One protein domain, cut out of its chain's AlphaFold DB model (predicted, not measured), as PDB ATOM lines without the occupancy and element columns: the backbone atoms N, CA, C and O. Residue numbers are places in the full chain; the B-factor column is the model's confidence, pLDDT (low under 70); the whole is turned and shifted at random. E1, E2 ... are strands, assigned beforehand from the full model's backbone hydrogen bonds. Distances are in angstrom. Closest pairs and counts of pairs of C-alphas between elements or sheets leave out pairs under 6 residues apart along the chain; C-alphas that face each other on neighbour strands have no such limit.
ATOM      1  N   ASN A 268     130.306 103.825 202.812       66.69
ATOM      2  CA  ASN A 268     130.990 105.114 202.766       66.69
ATOM      3  C   ASN A 268     132.224 105.113 201.871       66.69
ATOM      4  O   ASN A 268     132.743 106.189 201.601       66.69
ATOM      5  N   THR A 269     132.691 103.950 201.417       75.88
ATOM      6  CA  THR A 269     133.910 103.800 200.619       75.88
ATOM      7  C   THR A 269     133.555 103.107 199.317       75.88
ATOM      8  O   THR A 269     132.952 102.036 199.327       75.88
ATOM      9  N   TYR A 270     133.911 103.737 198.203       82.06
ATOM     10  CA  TYR A 270     133.610 103.257 196.861       82.06
ATOM     11  C   TYR A 270     134.861 103.318 195.997       82.06
ATOM     12  O   TYR A 270     135.689 104.218 196.138       82.06
ATOM     13  N   THR A 271     134.964 102.393 195.049       84.81
ATOM     14  CA  THR A 271     136.017 102.422 194.038       84.81
ATOM     15  C   THR A 271     135.615 103.384 192.922       84.81
ATOM     16  O   THR A 271     134.646 103.151 192.195       84.81
ATOM     17  N   LYS A 272     136.337 104.491 192.796       87.81
ATOM     18  CA  LYS A 272     136.199 105.480 191.729       87.81
ATOM     19  C   LYS A 272     137.099 105.101 190.557       87.81
ATOM     20  O   LYS A 272     138.219 104.646 190.750       87.81
ATOM     21  N   ILE A 273     136.608 105.315 189.345       86.00
ATOM     22  CA  ILE A 273     137.386 105.152 188.117       86.00
ATOM     23  C   ILE A 273     137.968 106.518 187.751       86.00
ATOM     24  O   ILE A 273     137.217 107.482 187.589       86.00
ATOM     25  N   GLU A 274     139.293 106.604 187.654       81.56
ATOM     26  CA  GLU A 274     140.006 107.847 187.334       81.56
ATOM     27  C   GLU A 274     140.112 108.073 185.820       81.56
ATOM     28  O   GLU A 274     140.126 109.211 185.348       81.56
ATOM     29  N   SER A 275     140.108 106.997 185.031       73.94
ATOM     30  CA  SER A 275     140.187 107.087 183.574       73.94
ATOM     31  C   SER A 275     138.876 107.601 182.942       73.94
ATOM     32  O   SER A 275     137.777 107.240 183.384       73.94
ATOM     33  N   PRO A 276     138.943 108.403 181.860       67.00
ATOM     34  CA  PRO A 276     137.762 108.992 181.234       67.00
ATOM     35  C   PRO A 276     136.938 107.942 180.477       67.00
ATOM     36  O   PRO A 276     137.146 107.676 179.293       67.00
ATOM     37  N   ILE A 277     135.929 107.372 181.138       68.38
ATOM     38  CA  ILE A 277     134.931 106.533 180.470       68.38
ATOM     39  C   ILE A 277     133.892 107.440 179.808       68.38
ATOM     40  O   ILE A 277     133.135 108.140 180.472       68.38
ATOM     41  N   LYS A 278     133.784 107.386 178.477       66.12
ATOM     42  CA  LYS A 278     132.671 108.037 177.770       66.12
ATOM     43  C   LYS A 278     131.388 107.215 177.939       66.12
ATOM     44  O   LYS A 278     131.251 106.129 177.360       66.12
ATOM     45  N   PHE A 279     130.438 107.750 178.706       66.38
ATOM     46  CA  PHE A 279     129.027 107.367 178.650       66.38
ATOM     47  C   PHE A 279     128.304 108.241 177.628       66.38
ATOM     48  O   PHE A 279     128.236 109.455 177.790       66.38
ATOM     49  N   GLN A 280     127.724 107.631 176.592       59.47
ATOM     50  CA  GLN A 280     126.964 108.378 175.581       59.47
ATOM     51  C   GLN A 280     125.762 109.127 176.184       59.47
ATOM     52  O   GLN A 280     125.402 110.192 175.693       59.47
ATOM     53  N   SER A 281     125.180 108.606 177.270       58.56
ATOM     54  CA  SER A 281     124.005 109.173 177.939       58.56
ATOM     55  C   SER A 281     124.305 110.248 178.991       58.56
ATOM     56  O   SER A 281     123.375 110.939 179.394       58.56
ATOM     57  N   HIS A 282     125.561 110.424 179.430       66.94
ATOM     58  CA  HIS A 282     125.908 111.334 180.535       66.94
ATOM     59  C   HIS A 282     127.168 112.146 180.228       66.94
ATOM     60  O   HIS A 282     128.258 111.812 180.683       66.94
ATOM     61  N   LYS A 283     127.013 113.236 179.466       64.25
ATOM     62  CA  LYS A 283     128.117 114.167 179.154       64.25
ATOM     63  C   LYS A 283     128.547 115.040 180.343       64.25
ATOM     64  O   LYS A 283     129.677 115.510 180.353       64.25
ATOM     65  N   ASP A 284     127.688 115.180 181.353       74.50
ATOM     66  CA  ASP A 284     127.893 116.092 182.488       74.50
ATOM     67  C   ASP A 284     128.186 115.364 183.815       74.50
ATOM     68  O   ASP A 284     127.900 115.903 184.881       74.50
ATOM     69  N   ALA A 285     128.632 114.106 183.796       84.06
ATOM     70  CA  ALA A 285     128.929 113.378 185.032       84.06
ATOM     71  C   ALA A 285     130.186 113.937 185.726       84.06
ATOM     72  O   ALA A 285     131.169 114.248 185.060       84.06
ATOM     73  N   ASP A 286     130.174 114.002 187.061       84.62
ATOM     74  CA  ASP A 286     131.343 114.426 187.852       84.62
ATOM     75  C   ASP A 286     132.372 113.294 188.025       84.62
ATOM     76  O   ASP A 286     133.505 113.532 188.443       84.62
ATOM     77  N   GLY A 287     131.976 112.053 187.732       87.62
ATOM     78  CA  GLY A 287     132.839 110.879 187.763       87.62
ATOM     79  C   GLY A 287     132.063 109.571 187.616       87.62
ATOM     80  O   GLY A 287     130.836 109.563 187.452       87.62
ATOM     81  N   TYR A 288     132.794 108.459 187.702       89.38
ATOM     82  CA  TYR A 288     132.252 107.106 187.596       89.38
ATOM     83  C   TYR A 288     132.707 106.245 188.773       89.38
ATOM     84  O   TYR A 288     133.873 106.274 189.164       89.38
ATOM     85  N   LEU A 289     131.777 105.472 189.327       89.19
ATOM     86  CA  LEU A 289     132.040 104.465 190.350       89.19
ATOM     87  C   LEU A 289     131.981 103.066 189.737       89.19
ATOM     88  O   LEU A 289     131.135 102.791 188.882       89.19
ATOM     89  N   LEU A 290     132.867 102.195 190.199       88.31
ATOM     90  CA  LEU A 290     132.949 100.796 189.812       88.31
ATOM     91  C   LEU A 290     132.070  99.940 190.726       88.31
ATOM     92  O   LEU A 290     132.185  99.993 191.948       88.31
ATOM     93  N   PHE A 291     131.249  99.092 190.117       85.50
ATOM     94  CA  PHE A 291     130.478  98.065 190.802       85.50
ATOM     95  C   PHE A 291     130.642  96.719 190.101       85.50
ATOM     96  O   PHE A 291     130.962  96.641 188.914       85.50
ATOM     97  N   LYS A 292     130.373  95.638 190.832       82.62
ATOM     98  CA  LYS A 292     130.392  94.275 190.302       82.62
ATOM     99  C   LYS A 292     128.982  93.701 190.305       82.62
ATOM    100  O   LYS A 292     128.220  93.892 191.245       82.62
ATOM    101  N   THR A 293     128.606  93.026 189.231       81.06
ATOM    102  CA  THR A 293     127.327  92.304 189.155       81.06
ATOM    103  C   THR A 293     127.424  90.952 189.859       81.06
ATOM    104  O   THR A 293     128.521  90.422 190.038       81.06
ATOM    105  N   ILE A 294     126.283  90.341 190.199       69.69
ATOM    106  CA  ILE A 294     126.243  88.972 190.757       69.69
ATOM    107  C   ILE A 294     126.939  87.939 189.850       69.69
ATOM    108  O   ILE A 294     127.532  86.983 190.340       69.69
ATOM    109  N   ASN A 295     126.960  88.194 188.537       76.75
ATOM    110  CA  ASN A 295     127.629  87.376 187.521       76.75
ATOM    111  C   ASN A 295     129.094  87.787 187.299       76.75
ATOM    112  O   ASN A 295     129.679  87.474 186.269       76.75
ATOM    113  N   GLN A 296     129.675  88.543 188.232       75.62
ATOM    114  CA  GLN A 296     131.066  88.995 188.235       75.62
ATOM    115  C   GLN A 296     131.502  89.935 187.111       75.62
ATOM    116  O   GLN A 296     132.682  90.265 187.029       75.62
ATOM    117  N   LYS A 297     130.576  90.432 186.293       84.38
ATOM    118  CA  LYS A 297     130.880  91.474 185.307       84.38
ATOM    119  C   LYS A 297     131.003  92.825 185.998       84.38
ATOM    120  O   LYS A 297     130.160  93.148 186.842       84.38
ATOM    121  N   ASN A 298     132.005  93.602 185.611       86.50
ATOM    122  CA  ASN A 298     132.226  94.950 186.115       86.50
ATOM    123  C   ASN A 298     131.345  95.948 185.365       86.50
ATOM    124  O   ASN A 298     131.190  95.876 184.142       86.50
ATOM    125  N   ILE A 299     130.753  96.874 186.109       88.81
ATOM    126  CA  ILE A 299     129.944  97.959 185.573       88.81
ATOM    127  C   ILE A 299     130.429  99.289 186.139       88.81
ATOM    128  O   ILE A 299     130.818  99.383 187.301       88.81
ATOM    129  N   ALA A 300     130.355 100.325 185.320       89.44
ATOM    130  CA  ALA A 300     130.507 101.701 185.753       89.44
ATOM    131  C   ALA A 300     129.127 102.330 185.973       89.44
ATOM    132  O   ALA A 300     128.208 102.117 185.176       89.44
ATOM    133  N   LEU A 301     128.996 103.135 187.024       89.50
ATOM    134  CA  LEU A 301     127.839 103.988 187.287       89.50
ATOM    135  C   LEU A 301     128.289 105.442 187.371       89.50
ATOM    136  O   LEU A 301     129.203 105.780 188.121       89.50
ATOM    137  N   ALA A 302     127.641 106.306 186.597       89.56
ATOM    138  CA  ALA A 302     127.929 107.733 186.596       89.56
ATOM    139  C   ALA A 302     127.313 108.415 187.826       89.56
ATOM    140  O   ALA A 302     126.177 108.107 188.208       89.56
ATOM    141  N   TYR A 303     128.019 109.377 188.417       88.38
ATOM    142  CA  TYR A 303     127.505 110.165 189.537       88.38
ATOM    143  C   TYR A 303     127.640 111.672 189.315       88.38
ATOM    144  O   TYR A 303     128.452 112.143 188.520       88.38
ATOM    145  N   LYS A 304     126.825 112.430 190.053       89.00
ATOM    146  CA  LYS A 304     126.979 113.877 190.245       89.00
ATOM    147  C   LYS A 304     127.127 114.205 191.722       89.00
ATOM    148  O   LYS A 304     126.446 113.601 192.552       89.00
ATOM    149  N   LYS A 305     127.979 115.169 192.049       87.88
ATOM    150  CA  LYS A 305     128.098 115.746 193.385       87.88
ATOM    151  C   LYS A 305     126.828 116.523 193.717       87.88
ATOM    152  O   LYS A 305     126.233 117.191 192.870       87.88
ATOM    153  N   CYS A 306     126.397 116.412 194.963       85.69
ATOM    154  CA  CYS A 306     125.203 117.076 195.464       85.69
ATOM    155  C   CYS A 306     125.430 117.620 196.875       85.69
ATOM    156  O   CYS A 306     126.464 117.389 197.502       85.69
ATOM    157  N   ASP A 307     124.469 118.394 197.370       82.12
ATOM    158  CA  ASP A 307     124.454 118.834 198.760       82.12
ATOM    159  C   ASP A 307     123.956 117.722 199.715       82.12
ATOM    160  O   ASP A 307     123.522 116.639 199.311       82.12
ATOM    161  N   LYS A 308     123.962 118.000 201.027       78.12
ATOM    162  CA  LYS A 308     123.437 117.079 202.055       78.12
ATOM    163  C   LYS A 308     121.973 116.673 201.832       78.12
ATOM    164  O   LYS A 308     121.572 115.612 202.325       78.12
ATOM    165  N   LYS A 309     121.190 117.510 201.145       77.50
ATOM    166  CA  LYS A 309     119.768 117.300 200.845       77.50
ATOM    167  C   LYS A 309     119.555 116.541 199.526       77.50
ATOM    168  O   LYS A 309     118.431 116.140 199.254       77.50
ATOM    169  N   GLY A 310     120.612 116.276 198.754       74.19
ATOM    170  CA  GLY A 310     120.551 115.561 197.476       74.19
ATOM    171  C   GLY A 310     120.303 116.459 196.258       74.19
ATOM    172  O   GLY A 310     120.052 115.936 195.166       74.19
ATOM    173  N   ASN A 311     120.390 117.783 196.414       80.50
ATOM    174  CA  ASN A 311     120.235 118.749 195.329       80.50
ATOM    175  C   ASN A 311     121.555 118.938 194.581       80.50
ATOM    176  O   ASN A 311     122.619 119.086 195.184       80.50
ATOM    177  N   ILE A 312     121.482 118.939 193.251       80.44
ATOM    178  CA  ILE A 312     122.637 119.128 192.372       80.44
ATOM    179  C   ILE A 312     122.801 120.628 192.124       80.44
ATOM    180  O   ILE A 312     121.912 121.265 191.567       80.44
ATOM    181  N   SER A 313     123.944 121.190 192.512       70.88
ATOM    182  CA  SER A 313     124.313 122.580 192.215       70.88
ATOM    183  C   SER A 313     125.759 122.664 191.718       70.88
ATOM    184  O   SER A 313     126.597 121.854 192.116       70.88
ATOM    185  N   LYS A 314     126.086 123.670 190.896       63.97
ATOM    186  CA  LYS A 314     127.469 123.902 190.429       63.97
ATOM    187  C   LYS A 314     128.459 124.173 191.576       63.97
ATOM    188  O   LYS A 314     129.649 123.944 191.416       63.97
ATOM    189  N   ASN A 315     127.958 124.588 192.744       58.56
ATOM    190  CA  ASN A 315     128.755 124.906 193.931       58.56
ATOM    191  C   ASN A 315     128.734 123.791 194.993       58.56
ATOM    192  O   ASN A 315     129.122 124.029 196.138       58.56
ATOM    193  N   SER A 316     128.276 122.582 194.646       62.62
ATOM    194  CA  SER A 316     128.199 121.456 195.585       62.62
ATOM    195  C   SER A 316     129.607 121.009 195.992       62.62
ATOM    196  O   SER A 316     130.264 120.250 195.284       62.62
ATOM    197  N   LYS A 317     130.086 121.493 197.142       60.69
ATOM    198  CA  LYS A 317     131.342 121.055 197.762       60.69
ATOM    199  C   LYS A 317     131.036 119.977 198.807       60.69
ATOM    200  O   LYS A 317     130.232 120.204 199.708       60.69
ATOM    201  N   GLY A 318     131.672 118.809 198.693       67.94
ATOM    202  CA  GLY A 318     131.571 117.720 199.672       67.94
ATOM    203  C   GLY A 318     131.596 116.317 199.060       67.94
ATOM    204  O   GLY A 318     131.771 116.156 197.854       67.94
ATOM    205  N   ASN A 319     131.384 115.312 199.916       82.06
ATOM    206  CA  ASN A 319     131.442 113.882 199.573       82.06
ATOM    207  C   ASN A 319     130.057 113.275 199.277       82.06
ATOM    208  O   ASN A 319     129.913 112.058 199.212       82.06
ATOM    209  N   TYR A 320     129.014 114.096 199.133       86.00
ATOM    210  CA  TYR A 320     127.671 113.611 198.812       86.00
ATOM    211  C   TYR A 320     127.501 113.494 197.305       86.00
ATOM    212  O   TYR A 320     127.824 114.423 196.562       86.00
ATOM    213  N   ILE A 321     126.985 112.351 196.860       86.88
ATOM    214  CA  ILE A 321     126.803 112.065 195.438       86.88
ATOM    215  C   ILE A 321     125.427 111.469 195.159       86.88
ATOM    216  O   ILE A 321     124.802 110.841 196.015       86.88
ATOM    217  N   LYS A 322     124.961 111.645 193.926       87.50
ATOM    218  CA  LYS A 322     123.731 111.059 193.403       87.50
ATOM    219  C   LYS A 322     124.049 110.232 192.167       87.50
ATOM    220  O   LYS A 322     124.637 110.742 191.214       87.50
ATOM    221  N   ILE A 323     123.619 108.972 192.179       87.81
ATOM    222  CA  ILE A 323     123.790 108.062 191.045       87.81
ATOM    223  C   ILE A 323     122.824 108.453 189.919       87.81
ATOM    224  O   ILE A 323     121.617 108.670 190.132       87.81
ATOM    225  N   LEU A 324     123.377 108.590 188.716       86.88
ATOM    226  CA  LEU A 324     122.640 108.843 187.484       86.88
ATOM    227  C   LEU A 324     122.092 107.526 186.923       86.88
ATOM    228  O   LEU A 324     122.624 106.452 187.178       86.88
ATOM    229  N   LYS A 325     120.990 107.595 186.172       84.94
ATOM    230  CA  LYS A 325     120.325 106.394 185.649       84.94
ATOM    231  C   LYS A 325     121.163 105.743 184.543       84.94
ATOM    232  O   LYS A 325     121.536 106.420 183.589       84.94
ATOM    233  N   GLY A 326     121.349 104.429 184.618       83.19
ATOM    234  CA  GLY A 326     122.034 103.634 183.595       83.19
ATOM    235  C   GLY A 326     123.436 103.191 184.009       83.19
ATOM    236  O   GLY A 326     123.999 103.686 184.980       83.19
ATOM    237  N   TYR A 327     123.980 102.232 183.264       87.56
ATOM    238  CA  TYR A 327     125.270 101.598 183.530       87.56
ATOM    239  C   TYR A 327     125.969 101.237 182.218       87.56
ATOM    240  O   TYR A 327     125.347 101.226 181.154       87.56
ATOM    241  N   LYS A 328     127.265 100.937 182.296       87.50
ATOM    242  CA  LYS A 328     128.070 100.448 181.173       87.50
ATOM    243  C   LYS A 328     128.958  99.330 181.678       87.50
ATOM    244  O   LYS A 328     129.594  99.492 182.716       87.50
ATOM    245  N   TYR A 329     128.993  98.216 180.958       87.19
ATOM    246  CA  TYR A 329     129.974  97.170 181.219       87.19
ATOM    247  C   TYR A 329     131.372  97.670 180.875       87.19
ATOM    248  O   TYR A 329     131.555  98.345 179.859       87.19
ATOM    249  N   ILE A 330     132.333  97.353 181.732       85.56
ATOM    250  CA  ILE A 330     133.717  97.792 181.580       85.56
ATOM    251  C   ILE A 330     134.675  96.640 181.832       85.56
ATOM    252  O   ILE A 330     134.382  95.738 182.618       85.56
ATOM    253  N   ASP A 331     135.810  96.705 181.155       82.88
ATOM    254  CA  ASP A 331     136.959  95.859 181.429       82.88
ATOM    255  C   ASP A 331     137.941  96.625 182.321       82.88
ATOM    256  O   ASP A 331     138.117  97.831 182.137       82.88
ATOM    257  N   LEU A 332     138.506  95.958 183.327       77.81
ATOM    258  CA  LEU A 332     139.368  96.596 184.328       77.81
ATOM    259  C   LEU A 332     140.828  96.673 183.891       77.81
ATOM    260  O   LEU A 332     141.543  97.531 184.400       77.81
ATOM    261  N   ASP A 333     141.248  95.838 182.942       74.81
ATOM    262  CA  ASP A 333     142.661  95.646 182.594       74.81
ATOM    263  C   ASP A 333     143.352  96.922 182.071       74.81
ATOM    264  O   ASP A 333     144.578  97.002 182.044       74.81
ATOM    265  N   SER A 334     142.582  97.951 181.701       69.25
ATOM    266  CA  SER A 334     143.082  99.230 181.190       69.25
ATOM    267  C   SER A 334     142.603 100.462 181.973       69.25
ATOM    268  O   SER A 334     142.668 101.572 181.439       69.25
ATOM    269  N   LEU A 335     142.031 100.298 183.172       80.56
ATOM    270  CA  LEU A 335     141.433 101.400 183.936       80.56
ATOM    271  C   LEU A 335     142.156 101.633 185.261       80.56
ATOM    272  O   LEU A 335     142.283 100.732 186.086       80.56
ATOM    273  N   GLU A 336     142.539 102.884 185.506       82.75
ATOM    274  CA  GLU A 336     143.014 103.309 186.818       82.75
ATOM    275  C   GLU A 336     141.829 103.509 187.765       82.75
ATOM    276  O   GLU A 336     140.841 104.180 187.436       82.75
ATOM    277  N   VAL A 337     141.936 102.926 188.958       85.94
ATOM    278  CA  VAL A 337     140.910 102.989 189.998       85.94
ATOM    279  C   VAL A 337     141.500 103.460 191.322       85.94
ATOM    280  O   VAL A 337     142.633 103.129 191.666       85.94
ATOM    281  N   SER A 338     140.719 104.223 192.082       84.56
ATOM    282  CA  SER A 338     141.081 104.730 193.405       84.56
ATOM    283  C   SER A 338     139.951 104.466 194.399       84.56
ATOM    284  O   SER A 338     138.780 104.412 194.026       84.56
ATOM    285  N   GLU A 339     140.263 104.296 195.680       84.75
ATOM    286  CA  GLU A 339     139.234 104.264 196.721       84.75
ATOM    287  C   GLU A 339     138.921 105.682 197.186       84.75
ATOM    288  O   GLU A 339     139.815 106.456 197.533       84.75
ATOM    289  N   GLN A 340     137.639 106.036 197.203       83.50
ATOM    290  CA  GLN A 340     137.185 107.332 197.687       83.50
ATOM    291  C   GLN A 340     135.975 107.206 198.595       83.50
ATOM    292  O   GLN A 340     135.089 106.371 198.399       83.50
ATOM    293  N   ASN A 341     135.928 108.100 199.581       82.94
ATOM    294  CA  ASN A 341     134.826 108.139 200.517       82.94
ATOM    295  C   ASN A 341     133.694 109.016 199.988       82.94
ATOM    296  O   ASN A 341     133.847 110.231 199.853       82.94
ATOM    297  N   TYR A 342     132.545 108.396 199.746       82.56
ATOM    298  CA  TYR A 342     131.334 109.050 199.273       82.56
ATOM    299  C   TYR A 342     130.136 108.654 200.128       82.56
ATOM    300  O   TYR A 342     130.086 107.574 200.697       82.56
ATOM    301  N   THR A 343     129.131 109.521 200.191       82.19
ATOM    302  CA  THR A 343     127.820 109.188 200.750       82.19
ATOM    303  C   THR A 343     126.781 109.311 199.645       82.19
ATOM    304  O   THR A 343     126.490 110.419 199.181       82.19
TER     305      THR A 343
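This is residues 268 to 343 of the 348 residues of an uncharacterized protein of uncultured Clostridium sp (UniProt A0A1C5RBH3). With little regular structure, the domain is one strongly twisted antiparallel sheet, E4 E3 E2 E1 E5, curled like part of a barrel, with long loops. E1 to E4 form a meander, each strand the antiparallel neighbour of the one before. The printed part has 76 residues, 28 in five named strands, E1 to E5 along the chain, with no named helix: all strand, compact, radius of gyration of the C-alphas 12.4 A, spans 34 by 26 by 22 A.

Inner strand E3, residues 298 to 305, forms hairpins with E2, residues 287 to 292 (N 301 and O 289, 2.9 A), and edge strand E4, residues 320 to 323 (N 322 and O 304, 2.8 A). E2 forms another with E1, residues 269 to 273 (N 290 and O 271, 2.8 A). Edge strand E5, residues 337 to 341, is antiparallel to E1 (N 272 and O 338, 2.7 A).

E3 measures 22.4 A, E2 17.0 A, E5 13.2 A, E1 13.0 A, E4 10.3 A. C-alpha 269 begins E1 at (133.910, 103.800, 200.619); C-alpha 341 ends E5 at (134.826, 108.139, 200.517).

The farthest C-alphas, Asn 295 and Asn 315, are 38.1 A apart. The printed part has no cut. Links E1 to E2, E3 to E4 and E4 to E5 are long. Sixteen residues, among them 276 to 283, have pLDDT under 70.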